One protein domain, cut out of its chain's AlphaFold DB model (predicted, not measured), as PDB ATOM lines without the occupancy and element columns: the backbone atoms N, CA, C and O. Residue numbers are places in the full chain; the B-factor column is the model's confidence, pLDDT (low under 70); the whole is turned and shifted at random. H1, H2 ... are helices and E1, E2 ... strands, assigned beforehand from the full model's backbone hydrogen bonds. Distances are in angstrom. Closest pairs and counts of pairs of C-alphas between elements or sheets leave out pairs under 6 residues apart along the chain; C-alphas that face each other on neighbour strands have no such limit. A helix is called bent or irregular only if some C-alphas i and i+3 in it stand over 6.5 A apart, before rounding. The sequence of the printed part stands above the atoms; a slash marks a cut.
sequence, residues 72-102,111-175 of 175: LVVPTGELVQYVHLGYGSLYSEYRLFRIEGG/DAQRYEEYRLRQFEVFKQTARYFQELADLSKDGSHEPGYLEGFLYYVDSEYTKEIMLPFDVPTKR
ATOM      1  N   LEU A  72     -20.960   6.690  -3.674       94.06
ATOM      2  CA  LEU A  72     -22.356   7.035  -3.896       94.06
ATOM      3  C   LEU A  72     -22.985   7.418  -2.555       94.06
ATOM      4  O   LEU A  72     -23.112   6.570  -1.672       94.06
ATOM      5  N   VAL A  73     -23.392   8.681  -2.420       93.62
ATOM      6  CA  VAL A  73     -24.128   9.193  -1.257       93.62
ATOM      7  C   VAL A  73     -25.620   9.200  -1.577       93.62
ATOM      8  O   VAL A  73     -26.051   9.845  -2.530       93.62
ATOM      9  N   VAL A  74     -26.415   8.490  -0.778       94.25
ATOM     10  CA  VAL A  74     -27.872   8.423  -0.923       94.25
ATOM     11  C   VAL A  74     -28.519   8.978   0.344       94.25
ATOM     12  O   VAL A  74     -28.485   8.299   1.373       94.25
ATOM     13  N   PRO A  75     -29.115  10.182   0.304       94.88
ATOM     14  CA  PRO A  75     -29.957  10.659   1.391       94.88
ATOM     15  C   PRO A  75     -31.187   9.756   1.522       94.88
ATOM     16  O   PRO A  75     -31.881   9.505   0.536       94.88
ATOM     17  N   THR A  76     -31.440   9.240   2.720       95.81
ATOM     18  CA  THR A  76     -32.587   8.359   3.002       95.81
ATOM     19  C   THR A  76     -33.544   8.926   4.045       95.81
ATOM     20  O   THR A  76     -34.641   8.395   4.184       95.81
ATOM     21  N   GLY A  77     -33.127   9.971   4.763       95.25
ATOM     22  CA  GLY A  77     -33.916  10.647   5.789       95.25
ATOM     23  C   GLY A  77     -34.606  11.930   5.313       95.25
ATOM     24  O   GLY A  77     -34.609  12.264   4.126       95.25
ATOM     25  N   GLU A  78     -35.180  12.666   6.261       96.00
ATOM     26  CA  GLU A  78     -35.837  13.954   6.023       96.00
ATOM     27  C   GLU A  78     -34.812  15.065   5.776       96.00
ATOM     28  O   GLU A  78     -33.675  14.994   6.243       96.00
ATOM     29  N   LEU A  79     -35.214  16.108   5.046       93.75
ATOM     30  CA  LEU A  79     -34.390  17.298   4.839       93.75
ATOM     31  C   LEU A  79     -34.238  18.056   6.166       93.75
ATOM     32  O   LEU A  79     -35.222  18.540   6.719       93.75
ATOM     33  N   VAL A  80     -33.003  18.190   6.645       91.81
ATOM     34  CA  VAL A  80     -32.652  18.903   7.885       91.81
ATOM     35  C   VAL A  80     -32.265  20.349   7.587       91.81
ATOM     36  O   VAL A  80     -32.725  21.265   8.263       91.81
ATOM     37  N   GLN A  81     -31.442  20.566   6.558       86.38
ATOM     38  CA  GLN A  81     -31.008  21.900   6.147       86.38
ATOM     39  C   GLN A  81     -31.007  22.013   4.628       86.38
ATOM     40  O   GLN A  81     -30.345  21.245   3.930       86.38
ATOM     41  N   TYR A  82     -31.727  23.010   4.123       84.62
ATOM     42  CA  TYR A  82     -31.763  23.314   2.701       84.62
ATOM     43  C   TYR A  82     -30.581  24.198   2.294       84.62
ATOM     44  O   TYR A  82     -30.336  25.240   2.903       84.62
ATOM     45  N   VAL A  83     -29.898  23.812   1.220       80.38
ATOM     46  CA  VAL A  83     -28.901  24.636   0.528       80.38
ATOM     47  C   VAL A  83     -29.336  24.773  -0.923       80.38
ATOM     48  O   VAL A  83     -29.612  23.779  -1.592       80.38
ATOM     49  N   HIS A  84     -29.432  26.018  -1.392       73.19
ATOM     50  CA  HIS A  84     -30.063  26.329  -2.674       73.19
ATOM     51  C   HIS A  84     -29.219  25.921  -3.893       73.19
ATOM     52  O   HIS A  84     -29.775  25.614  -4.945       73.19
ATOM     53  N   LEU A  85     -27.890  25.905  -3.751       69.12
ATOM     54  CA  LEU A  85     -26.952  25.575  -4.821       69.12
ATOM     55  C   LEU A  85     -26.199  24.279  -4.520       69.12
ATOM     56  O   LEU A  85     -25.724  24.062  -3.406       69.12
ATOM     57  N   GLY A  86     -26.067  23.445  -5.550       65.50
ATOM     58  CA  GLY A  86     -25.317  22.194  -5.495       65.50
ATOM     59  C   GLY A  86     -26.047  21.065  -4.763       65.50
ATOM     60  O   GLY A  86     -27.270  21.057  -4.622       65.50
ATOM     61  N   TYR A  87     -25.267  20.087  -4.308       68.75
ATOM     62  CA  TYR A  87     -25.744  18.926  -3.548       68.75
ATOM     63  C   TYR A  87     -25.530  19.096  -2.033       68.75
ATOM     64  O   TYR A  87     -25.496  18.117  -1.293       68.75
ATOM     65  N   GLY A  88     -25.384  20.342  -1.566       75.31
ATOM     66  CA  GLY A  88     -24.984  20.678  -0.196       75.31
ATOM     67  C   GLY A  88     -26.078  20.588   0.872       75.31
ATOM     68  O   GLY A  88     -25.805  20.911   2.024       75.31
ATOM     69  N   SER A  89     -27.307  20.186   0.523       86.88
ATOM     70  CA  SER A  89     -28.392  20.031   1.505       86.88
ATOM     71  C   SER A  89     -28.111  18.882   2.483       86.88
ATOM     72  O   SER A  89     -27.613  17.822   2.092       86.88
ATOM     73  N   LEU A  90     -28.475  19.079   3.751       90.06
ATOM     74  CA  LEU A  90     -28.290  18.103   4.825       90.06
ATOM     75  C   LEU A  90     -29.590  17.340   5.095       90.06
ATOM     76  O   LEU A  90     -30.664  17.937   5.149       90.06
ATOM     77  N   TYR A  91     -29.480  16.036   5.320       95.00
ATOM     78  CA  TYR A  91     -30.584  15.122   5.599       95.00
ATOM     79  C   TYR A  91     -30.326  14.358   6.895       95.00
ATOM     80  O   TYR A  91     -29.181  14.214   7.313       95.00
ATOM     81  N   SER A  92     -31.381  13.857   7.536       96.81
ATOM     82  CA  SER A  92     -31.257  13.200   8.842       96.81
ATOM     83  C   SER A  92     -30.494  11.875   8.779       96.81
ATOM     84  O   SER A  92     -29.831  11.508   9.746       96.81
ATOM     85  N   GLU A  93     -30.556  11.177   7.640       97.50
ATOM     86  CA  GLU A  93     -29.949   9.862   7.435       97.50
ATOM     87  C   GLU A  93     -29.423   9.687   6.009       97.50
ATOM     88  O   GLU A  93     -30.025  10.152   5.033       97.50
ATOM     89  N   TYR A  94     -28.339   8.922   5.894       96.62
ATOM     90  CA  TYR A  94     -27.649   8.614   4.653       96.62
ATOM     91  C   TYR A  94     -27.243   7.143   4.567       96.62
ATOM     92  O   TYR A  94     -26.866   6.504   5.554       96.62
ATOM     93  N   ARG A  95     -27.217   6.632   3.334       96.62
ATOM     94  CA  ARG A  95     -26.498   5.414   2.952       96.62
ATOM     95  C   ARG A  95     -25.364   5.769   2.007       96.62
ATOM     96  O   ARG A  95     -25.594   6.406   0.981       96.62
ATOM     97  N   LEU A  96     -24.154   5.353   2.357       96.19
ATOM     98  CA  LEU A  96     -22.962   5.554   1.542       96.19
ATOM     99  C   LEU A  96     -22.477   4.205   1.023       96.19
ATOM    100  O   LEU A  96     -22.414   3.234   1.776       96.19
ATOM    101  N   PHE A  97     -22.099   4.165  -0.251       96.50
ATOM    102  CA  PHE A  97     -21.534   2.983  -0.895       96.50
ATOM    103  C   PHE A  97     -20.214   3.355  -1.556       96.50
ATOM    104  O   PHE A  97     -20.189   4.253  -2.399       96.50
ATOM    105  N   ARG A  98     -19.123   2.658  -1.224       96.50
ATOM    106  CA  ARG A  98     -17.888   2.730  -2.011       96.50
ATOM    107  C   ARG A  98     -18.004   1.741  -3.157       96.50
ATOM    108  O   ARG A  98     -18.211   0.547  -2.931       96.50
ATOM    109  N   ILE A  99     -17.871   2.244  -4.375       97.00
ATOM    110  CA  ILE A  99     -17.993   1.468  -5.602       97.00
ATOM    111  C   ILE A  99     -16.655   1.492  -6.339       97.00
ATOM    112  O   ILE A  99     -16.074   2.556  -6.530       97.00
ATOM    113  N   GLU A 100     -16.193   0.324  -6.776       96.62
ATOM    114  CA  GLU A 100     -15.011   0.142  -7.618       96.62
ATOM    115  C   GLU A 100     -15.407  -0.672  -8.851       96.62
ATOM    116  O   GLU A 100     -15.867  -1.811  -8.738       96.62
ATOM    117  N   GLY A 101     -15.284  -0.077 -10.038       96.88
ATOM    118  CA  GLY A 101     -15.646  -0.723 -11.303       96.88
ATOM    119  C   GLY A 101     -17.079  -1.274 -11.315       96.88
ATOM    120  O   GLY A 101     -17.307  -2.422 -11.703       96.88
ATOM    121  N   GLY A 102     -18.041  -0.509 -10.792       97.38
ATOM    122  CA  GLY A 102     -19.443  -0.921 -10.661       97.38
ATOM    123  C   GLY A 102     -19.732  -1.963  -9.571       97.38
ATOM    124  O   GLY A 102     -20.858  -2.463  -9.500       97.38
ATOM    125  N   ASP A 111     -25.954   9.096  10.219       96.94
ATOM    126  CA  ASP A 111     -26.854  10.214  10.484       96.94
ATOM    127  C   ASP A 111     -26.241  11.521   9.948       96.94
ATOM    128  O   ASP A 111     -25.122  11.537   9.417       96.94
ATOM    129  N   ALA A 112     -26.988  12.617  10.073       94.44
ATOM    130  CA  ALA A 112     -26.550  13.945   9.653       94.44
ATOM    131  C   ALA A 112     -25.186  14.340  10.246       94.44
ATOM    132  O   ALA A 112     -24.305  14.792   9.518       94.44
ATOM    133  N   GLN A 113     -25.002  14.144  11.557       94.38
ATOM    134  CA  GLN A 113     -23.787  14.553  12.261       94.38
ATOM    135  C   GLN A 113     -22.574  13.775  11.748       94.38
ATOM    136  O   GLN A 113     -21.567  14.365  11.359       94.38
ATOM    137  N   ARG A 114     -22.680  12.447  11.699       95.38
ATOM    138  CA  ARG A 114     -21.597  11.574  11.256       95.38
ATOM    139  C   ARG A 114     -21.235  11.809   9.789       95.38
ATOM    140  O   ARG A 114     -20.063  11.703   9.425       95.38
ATOM    141  N   TYR A 115     -22.219  12.120   8.945       94.00
ATOM    142  CA  TYR A 115     -21.971  12.465   7.547       94.00
ATOM    143  C   TYR A 115     -21.224  13.799   7.407       94.00
ATOM    144  O   TYR A 115     -20.263  13.882   6.639       94.00
ATOM    145  N   GLU A 116     -21.598  14.813   8.187       92.50
ATOM    146  CA  GLU A 116     -20.903  16.104   8.207       92.50
ATOM    147  C   GLU A 116     -19.454  15.942   8.705       92.50
ATOM    148  O   GLU A 116     -18.519  16.421   8.068       92.50
ATOM    149  N   GLU A 117     -19.230  15.168   9.771       94.25
ATOM    150  CA  GLU A 117     -17.886  14.827  10.261       94.25
ATOM    151  C   GLU A 117     -17.049  14.092   9.202       94.25
ATOM    152  O   GLU A 117     -15.851  14.345   9.048       94.25
ATOM    153  N   TYR A 118     -17.666  13.182   8.440       94.62
ATOM    154  CA  TYR A 118     -17.006  12.501   7.329       94.62
ATOM    155  C   TYR A 118     -16.573  13.491   6.236       94.62
ATOM    156  O   TYR A 118     -15.413  13.455   5.812       94.62
ATOM    157  N   ARG A 119     -17.457  14.411   5.831       92.50
ATOM    158  CA  ARG A 119     -17.147  15.456   4.843       92.50
ATOM    159  C   ARG A 119     -16.061  16.410   5.320       92.50
ATOM    160  O   ARG A 119     -15.150  16.705   4.552       92.50
ATOM    161  N   LEU A 120     -16.103  16.835   6.583       93.62
ATOM    162  CA  LEU A 120     -15.064  17.675   7.180       93.62
ATOM    163  C   LEU A 120     -13.695  16.994   7.113       93.62
ATOM    164  O   LEU A 120     -12.722  17.614   6.696       93.62
ATOM    165  N   ARG A 121     -13.607  15.692   7.422       95.19
ATOM    166  CA  ARG A 121     -12.347  14.944   7.265       95.19
ATOM    167  C   ARG A 121     -11.870  14.902   5.815       95.19
ATOM    168  O   ARG A 121     -10.676  15.063   5.575       95.19
ATOM    169  N   GLN A 122     -12.772  14.681   4.856       94.81
ATOM    170  CA  GLN A 122     -12.409  14.725   3.437       94.81
ATOM    171  C   GLN A 122     -11.875  16.112   3.049       94.81
ATOM    172  O   GLN A 122     -10.871  16.208   2.346       94.81
ATOM    173  N   PHE A 123     -12.509  17.175   3.543       95.00
ATOM    174  CA  PHE A 123     -12.121  18.549   3.254       95.00
ATOM    175  C   PHE A 123     -10.770  18.930   3.872       95.00
ATOM    176  O   PHE A 123      -9.938  19.536   3.206       95.00
ATOM    177  N   GLU A 124     -10.485  18.500   5.100       95.56
ATOM    178  CA  GLU A 124      -9.184  18.728   5.741       95.56
ATOM    179  C   GLU A 124      -8.028  18.021   5.016       95.56
ATOM    180  O   GLU A 124      -6.903  18.523   4.985       95.56
ATOM    181  N   VAL A 125      -8.294  16.878   4.377       96.19
ATOM    182  CA  VAL A 125      -7.327  16.247   3.467       96.19
ATOM    183  C   VAL A 125      -7.226  17.032   2.158       96.19
ATOM    184  O   VAL A 125      -6.122  17.266   1.671       96.19
ATOM    185  N   PHE A 126      -8.351  17.487   1.603       95.38
ATOM    186  CA  PHE A 126      -8.372  18.299   0.386       95.38
ATOM    187  C   PHE A 126      -7.563  19.597   0.525       95.38
ATOM    188  O   PHE A 126      -6.789  19.921  -0.375       95.38
ATOM    189  N   LYS A 127      -7.642  20.273   1.676       94.94
ATOM    190  CA  LYS A 127      -6.870  21.487   2.009       94.94
ATOM    191  C   LYS A 127      -5.353  21.316   1.929       94.94
ATOM    192  O   LYS A 127      -4.624  22.295   1.828       94.94
ATOM    193  N   GLN A 128      -4.865  20.077   1.956       95.69
ATOM    194  CA  GLN A 128      -3.442  19.753   1.841       95.69
ATOM    195  C   GLN A 128      -3.011  19.486   0.389       95.69
ATOM    196  O   GLN A 128      -1.836  19.230   0.128       95.69
ATOM    197  N   THR A 129      -3.939  19.525  -0.569       95.44
ATOM    198  CA  THR A 129      -3.666  19.246  -1.984       95.44
ATOM    199  C   THR A 129      -3.294  20.514  -2.753       95.44
ATOM    200  O   THR A 129      -3.754  21.609  -2.440       95.44
ATOM    201  N   ALA A 130      -2.509  20.373  -3.826       94.94
ATOM    202  CA  ALA A 130      -2.216  21.488  -4.732       94.94
ATOM    203  C   ALA A 130      -3.487  22.066  -5.382       94.94
ATOM    204  O   ALA A 130      -3.560  23.268  -5.627       94.94
ATOM    205  N   ARG A 131      -4.491  21.213  -5.627       93.00
ATOM    206  CA  ARG A 131      -5.756  21.606  -6.249       93.00
ATOM    207  C   ARG A 131      -6.537  22.590  -5.380       93.00
ATOM    208  O   ARG A 131      -7.021  23.580  -5.907       93.00
ATOM    209  N   TYR A 132      -6.576  22.386  -4.062       93.81
ATOM    210  CA  TYR A 132      -7.205  23.340  -3.141       93.81
ATOM    211  C   TYR A 132      -6.631  24.753  -3.295       93.81
ATOM    212  O   TYR A 132      -7.377  25.716  -3.446       93.81
ATOM    213  N   PHE A 133      -5.301  24.884  -3.326       92.75
ATOM    214  CA  PHE A 133      -4.661  26.188  -3.502       92.75
ATOM    215  C   PHE A 133      -4.918  26.790  -4.888       92.75
ATOM    216  O   PHE A 133      -5.038  28.008  -5.002       92.75
ATOM    217  N   GLN A 134      -5.018  25.959  -5.931       93.12
ATOM    218  CA  GLN A 134      -5.371  26.406  -7.283       93.12
ATOM    219  C   GLN A 134      -6.807  26.927  -7.346       93.12
ATOM    220  O   GLN A 134      -7.019  28.041  -7.813       93.12
ATOM    221  N   GLU A 135      -7.773  26.172  -6.824       92.06
ATOM    222  CA  GLU A 135      -9.179  26.581  -6.790       92.06
ATOM    223  C   GLU A 135      -9.377  27.842  -5.948       92.06
ATOM    224  O   GLU A 135     -10.068  28.765  -6.371       92.06
ATOM    225  N   LEU A 136      -8.718  27.937  -4.788       91.38
ATOM    226  CA  LEU A 136      -8.778  29.134  -3.954       91.38
ATOM    227  C   LEU A 136      -8.192  30.356  -4.677       91.38
ATOM    228  O   LEU A 136      -8.788  31.432  -4.651       91.38
ATOM    229  N   ALA A 137      -7.052  30.190  -5.356       91.69
ATOM    230  CA  ALA A 137      -6.458  31.249  -6.163       91.69
ATOM    231  C   ALA A 137      -7.397  31.671  -7.303       91.69
ATOM    232  O   ALA A 137      -7.605  32.867  -7.493       91.69
ATOM    233  N   ASP A 138      -7.998  30.711  -8.009       91.56
ATOM    234  CA  ASP A 138      -8.941  30.949  -9.103       91.56
ATOM    235  C   ASP A 138     -10.189  31.707  -8.642       91.56
ATOM    236  O   ASP A 138     -10.574  32.682  -9.288       91.56
ATOM    237  N   LEU A 139     -10.765  31.317  -7.505       89.81
ATOM    238  CA  LEU A 139     -11.917  31.989  -6.904       89.81
ATOM    239  C   LEU A 139     -11.581  33.391  -6.381       89.81
ATOM    240  O   LEU A 139     -12.430  34.273  -6.401       89.81
ATOM    241  N   SER A 140     -10.344  33.620  -5.936       88.88
ATOM    242  CA  SER A 140      -9.910  34.923  -5.416       88.88
ATOM    243  C   SER A 140      -9.580  35.963  -6.498       88.88
ATOM    244  O   SER A 140      -9.338  37.123  -6.169       88.88
ATOM    245  N   LYS A 141      -9.561  35.581  -7.787       88.62
ATOM    246  CA  LYS A 141      -9.071  36.432  -8.893       88.62
ATOM    247  C   LYS A 141      -9.809  37.755  -9.051       88.62
ATOM    248  O   LYS A 141      -9.201  38.725  -9.497       88.62
ATOM    249  N   ASP A 142     -11.097  37.796  -8.732       83.44
ATOM    250  CA  ASP A 142     -11.898  39.020  -8.826       83.44
ATOM    251  C   ASP A 142     -11.875  39.859  -7.534       83.44
ATOM    252  O   ASP A 142     -12.390  40.978  -7.524       83.44
ATOM    253  N   GLY A 143     -11.260  39.345  -6.459       78.25
ATOM    254  CA  GLY A 143     -11.152  40.004  -5.156       78.25
ATOM    255  C   GLY A 143     -12.491  40.262  -4.458       78.25
ATOM    256  O   GLY A 143     -12.541  41.066  -3.532       78.25
ATOM    257  N   SER A 144     -13.580  39.630  -4.904       77.25
ATOM    258  CA  SER A 144     -14.942  39.974  -4.480       77.25
ATOM    259  C   SER A 144     -15.373  39.350  -3.150       77.25
ATOM    260  O   SER A 144     -16.392  39.760  -2.590       77.25
ATOM    261  N   HIS A 145     -14.608  38.389  -2.622       83.19
ATOM    262  CA  HIS A 145     -14.976  37.634  -1.428       83.19
ATOM    263  C   HIS A 145     -13.791  37.396  -0.485       83.19
ATOM    264  O   HIS A 145     -12.675  37.099  -0.908       83.19
ATOM    265  N   GLU A 146     -14.073  37.476   0.817       85.62
ATOM    266  CA  GLU A 146     -13.134  37.153   1.894       85.62
ATOM    267  C   GLU A 146     -12.711  35.668   1.851       85.62
ATOM    268  O   GLU A 146     -13.541  34.808   1.529       85.62
ATOM    269  N   PRO A 147     -11.477  35.308   2.263       82.12
ATOM    270  CA  PRO A 147     -10.982  33.927   2.209       82.12
ATOM    271  C   PRO A 147     -11.892  32.890   2.885       82.12
ATOM    272  O   PRO A 147     -12.075  31.795   2.361       82.12
ATOM    273  N   GLY A 148     -12.514  33.240   4.018       84.12
ATOM    274  CA  GLY A 148     -13.429  32.338   4.727       84.12
ATOM    275  C   GLY A 148     -14.720  32.042   3.953       84.12
ATOM    276  O   GLY A 148     -15.249  30.936   4.039       84.12
ATOM    277  N   TYR A 149     -15.207  32.995   3.151       86.69
ATOM    278  CA  TYR A 149     -16.344  32.752   2.260       86.69
ATOM    279  C   TYR A 149     -15.960  31.767   1.152       86.69
ATOM    280  O   TYR A 149     -16.714  30.838   0.872       86.69
ATOM    281  N   LEU A 150     -14.775  31.940   0.557       89.44
ATOM    282  CA  LEU A 150     -14.275  31.059  -0.499       89.44
ATOM    283  C   LEU A 150     -14.080  29.624   0.008       89.44
ATOM    284  O   LEU A 150     -14.470  28.674  -0.663       89.44
ATOM    285  N   GLU A 151     -13.548  29.458   1.219       90.12
ATOM    286  CA  GLU A 151     -13.423  28.139   1.844       90.12
ATOM    287  C   GLU A 151     -14.796  27.492   2.082       90.12
ATOM    288  O   GLU A 151     -15.001  26.325   1.739       90.12
ATOM    289  N   GLY A 152     -15.767  28.258   2.593       88.81
ATOM    290  CA  GLY A 152     -17.147  27.796   2.747       88.81
ATOM    291  C   GLY A 152     -17.798  27.409   1.415       88.81
ATOM    292  O   GLY A 152     -18.509  26.406   1.346       88.81
ATOM    293  N   PHE A 153     -17.520  28.156   0.344       88.19
ATOM    294  CA  PHE A 153     -17.987  27.845  -1.006       88.19
ATOM    295  C   PHE A 153     -17.419  26.510  -1.509       88.19
ATOM    296  O   PHE A 153     -18.183  25.654  -1.959       88.19
ATOM    297  N   LEU A 154     -16.108  26.292  -1.366       89.62
ATOM    298  CA  LEU A 154     -15.465  25.023  -1.728       89.62
ATOM    299  C   LEU A 154     -16.042  23.848  -0.931       89.62
ATOM    300  O   LEU A 154     -16.281  22.769  -1.479       89.62
ATOM    301  N   TYR A 155     -16.313  24.062   0.358       89.06
ATOM    302  CA  TYR A 155     -16.853  23.026   1.227       89.06
ATOM    303  C   TYR A 155     -18.309  22.656   0.896       89.06
ATOM    304  O   TYR A 155     -18.616  21.465   0.759       89.06
ATOM    305  N   TYR A 156     -19.203  23.648   0.781       82.00
ATOM    306  CA  TYR A 156     -20.654  23.439   0.679       82.00
ATOM    307  C   TYR A 156     -21.196  23.376  -0.750       82.00
ATOM    308  O   TYR A 156     -22.181  22.669  -0.970       82.00
ATOM    309  N   VAL A 157     -20.610  24.121  -1.691       78.81
ATOM    310  CA  VAL A 157     -21.205  24.358  -3.015       78.81
ATOM    311  C   VAL A 157     -20.522  23.531  -4.092       78.81
ATOM    312  O   VAL A 157     -21.195  22.743  -4.752       78.81
ATOM    313  N   ASP A 158     -19.208  23.694  -4.260       79.81
ATOM    314  CA  ASP A 158     -18.457  22.953  -5.274       79.81
ATOM    315  C   ASP A 158     -18.354  21.476  -4.871       79.81
ATOM    316  O   ASP A 158     -18.836  20.590  -5.573       79.81
ATOM    317  N   SER A 159     -17.892  21.191  -3.646       81.25
ATOM    318  CA  SER A 159     -17.899  19.852  -3.026       81.25
ATOM    319  C   SER A 159     -17.250  18.725  -3.851       81.25
ATOM    320  O   SER A 159     -17.347  17.549  -3.487       81.25
ATOM    321  N   GLU A 160     -16.534  19.056  -4.931       85.06
ATOM    322  CA  GLU A 160     -15.944  18.098  -5.871       85.06
ATOM    323  C   GLU A 160     -14.868  17.231  -5.203       85.06
ATOM    324  O   GLU A 160     -14.679  16.069  -5.562       85.06
ATOM    325  N   TYR A 161     -14.225  17.736  -4.144       88.31
ATOM    326  CA  TYR A 161     -13.290  16.976  -3.307       88.31
ATOM    327  C   TYR A 161     -13.876  15.665  -2.759       88.31
ATOM    328  O   TYR A 161     -13.143  14.692  -2.573       88.31
ATOM    329  N   THR A 162     -15.194  15.598  -2.540       87.62
ATOM    330  CA  THR A 162     -15.863  14.391  -2.026       87.62
ATOM    331  C   THR A 162     -15.765  13.204  -2.987       87.62
ATOM    332  O   THR A 162     -15.834  12.055  -2.543       87.62
ATOM    333  N   LYS A 163     -15.560  13.469  -4.287       83.38
ATOM    334  CA  LYS A 163     -15.426  12.463  -5.350       83.38
ATOM    335  C   LYS A 163     -14.011  11.915  -5.502       83.38
ATOM    336  O   LYS A 163     -13.837  10.924  -6.199       83.38
ATOM    337  N   GLU A 164     -13.016  12.538  -4.882       84.25
ATOM    338  CA  GLU A 164     -11.603  12.164  -5.033       84.25
ATOM    339  C   GLU A 164     -11.008  11.644  -3.732       84.25
ATOM    340  O   GLU A 164     -10.243  10.679  -3.719       84.25
ATOM    341  N   ILE A 165     -11.384  12.262  -2.615       92.00
ATOM    342  CA  ILE A 165     -10.842  11.936  -1.304       92.00
ATOM    343  C   ILE A 165     -11.591  10.730  -0.717       92.00
ATOM    344  O   ILE A 165     -12.568  10.859   0.023       92.00
ATOM    345  N   MET A 166     -11.125   9.526  -1.054       91.44
ATOM    346  CA  MET A 166     -11.723   8.246  -0.643       91.44
ATOM    347  C   MET A 166     -11.260   7.799   0.750       91.44
ATOM    348  O   MET A 166     -10.489   6.849   0.889       91.44
ATOM    349  N   LEU A 167     -11.729   8.468   1.805       93.94
ATOM    350  CA  LEU A 167     -11.413   8.061   3.179       93.94
ATOM    351  C   LEU A 167     -12.207   6.821   3.609       93.94
ATOM    352  O   LEU A 167     -13.353   6.653   3.186       93.94
ATOM    353  N   PRO A 168     -11.658   5.973   4.501       93.56
ATOM    354  CA  PRO A 168     -12.433   4.966   5.218       93.56
ATOM    355  C   PRO A 168     -13.663   5.580   5.904       93.56
ATOM    356  O   PRO A 168     -13.575   6.641   6.536       93.56
ATOM    357  N   PHE A 169     -14.810   4.903   5.785       93.69
ATOM    358  CA  PHE A 169     -16.062   5.358   6.393       93.69
ATOM    359  C   PHE A 169     -15.967   5.416   7.921       93.69
ATOM    360  O   PHE A 169     -16.468   6.355   8.541       93.69
ATOM    361  N   ASP A 170     -15.257   4.460   8.511       85.75
ATOM    362  CA  ASP A 170     -14.934   4.436   9.930       85.75
ATOM    363  C   ASP A 170     -13.549   5.035  10.189       85.75
ATOM    364  O   ASP A 170     -12.599   4.826   9.431       85.75
ATOM    365  N   VAL A 171     -13.414   5.777  11.290       74.06
ATOM    366  CA  VAL A 171     -12.097   6.144  11.817       74.06
ATOM    367  C   VAL A 171     -11.531   4.903  12.515       74.06
ATOM    368  O   VAL A 171     -12.195   4.378  13.410       74.06
ATOM    369  N   PRO A 172     -10.321   4.427  12.171       59.25
ATOM    370  CA  PRO A 172      -9.677   3.376  12.946       59.25
ATOM    371  C   PRO A 172      -9.520   3.859  14.389       59.25
ATOM    372  O   PRO A 172      -8.826   4.842  14.651       59.25
ATOM    373  N   THR A 173     -10.170   3.186  15.336       47.03
ATOM    374  CA  THR A 173      -9.895   3.406  16.755       47.03
ATOM    375  C   THR A 173      -8.443   3.002  16.984       47.03
ATOM    376  O   THR A 173      -8.074   1.852  16.740       47.03
ATOM    377  N   LYS A 174      -7.595   3.955  17.397       49.88
ATOM    378  CA  LYS A 174      -6.242   3.629  17.864       49.88
ATOM    379  C   LYS A 174      -6.393   2.612  18.998       49.88
ATOM    380  O   LYS A 174      -7.013   2.930  20.011       49.88
ATOM    381  N   ARG A 175      -5.906   1.393  18.770       40.16
ATOM    382  CA  ARG A 175      -5.671   0.412  19.832       40.16
ATOM    383  C   ARG A 175      -4.432   0.799  20.620       40.16
ATOM    384  O   ARG A 175      -3.510   1.368  19.990       40.16
TER     385      ARG A 175
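This is residues 72 to 102 and 111 to 175 of the 175 residues of an uncharacterized protein of Lysobacter sp. (UniProt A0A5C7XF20). A two-stranded ribbon of E1 and E3 stands at one end, and H1 leads away from it toward a wedge of two helices, H2 and H3, at the other end. The chain folds back along H3 to the short H4, which packs on H1, while the turn of residues 141 to 146 sticks out at the far end. Past the ribbon's end where E1 runs out and E3 begins, the chain makes a loop in which residues 79 to 81 of E2 pair antiparallel with residues 90 to 91. The printed part has 96 residues with three named strands, then four named helices, in the order E1 E2 E3 H1 H2 H3 H4; the sheet, order E1 - E3, is antiparallel and the class is mixed, helices and strands. It is only just compact, close to loose, with a radius of gyration of the C-alphas of 14.8 A and spans of 41 by 33 by 31 A.

E1, residues 72 to 75, and E3, residues 93 to 100, are antiparallel neighbours at 167 degrees, with N 74 and O 95 within hydrogen-bond range at 2.8 A and N 72 and O 97 at 2.9 A. E2, residues 79 to 81, pairs with no named strand. The C-alphas of Glu 93 in E3 and Ala 112 in H1, residues 112 to 126, are the closest of these two elements at 5.8 A. H2, residues 130 to 142, is close to H1 but not clearly touching, about perpendicular at 88 degrees; their closest C-alphas, of Phe 126 and Tyr 132, are 6.3 A apart. H3, residues 147 to 158, touches H2 with residues 147 to 151 alone, closest at the C-alphas of Leu 136 and Leu 150, 6.8 A, opposite ways at a steep tilt of 67 degrees, only just short of about perpendicular. H4, residues 160 to 163, touches H1, closest at the C-alphas of Phe 126 and Tyr 161, 6.3 A. H2 and H4 are apart. Every O i to N i+4 pair is within hydrogen-bond range in H1, against 8 of 9 in H2 and 7 of 8 in H3; H4 is too short for such a pair.

E1 begins at C-alpha 72, (-22.356, 7.035, -3.896). E3 is 23.3 A long, H1 20.9 A, H2 20.4 A and H3 15.2 A. H2 is irregular, with C-alphas 139 and 142 7.3 A apart, and H3 only just so, with C-alphas 155 and 158 6.7 A apart. H4 ends at C-alpha 163, (-15.426, 12.463, -5.350).

The C-alphas of Asp 142 and Arg 175, the two farthest apart, are 48.5 A apart. Residues 103 to 110 are not printed, and C-alphas 102 and 111 across the cut are 25.0 A apart. The link from E2 to E3 is long, with 11 residues. Residues 164 to 175 hold no named element, and Arg 175 is the chain's last residue. The mean pLDDT of the printed part is 88.1, with residues 85 to 87 and 172 to 175 under 70.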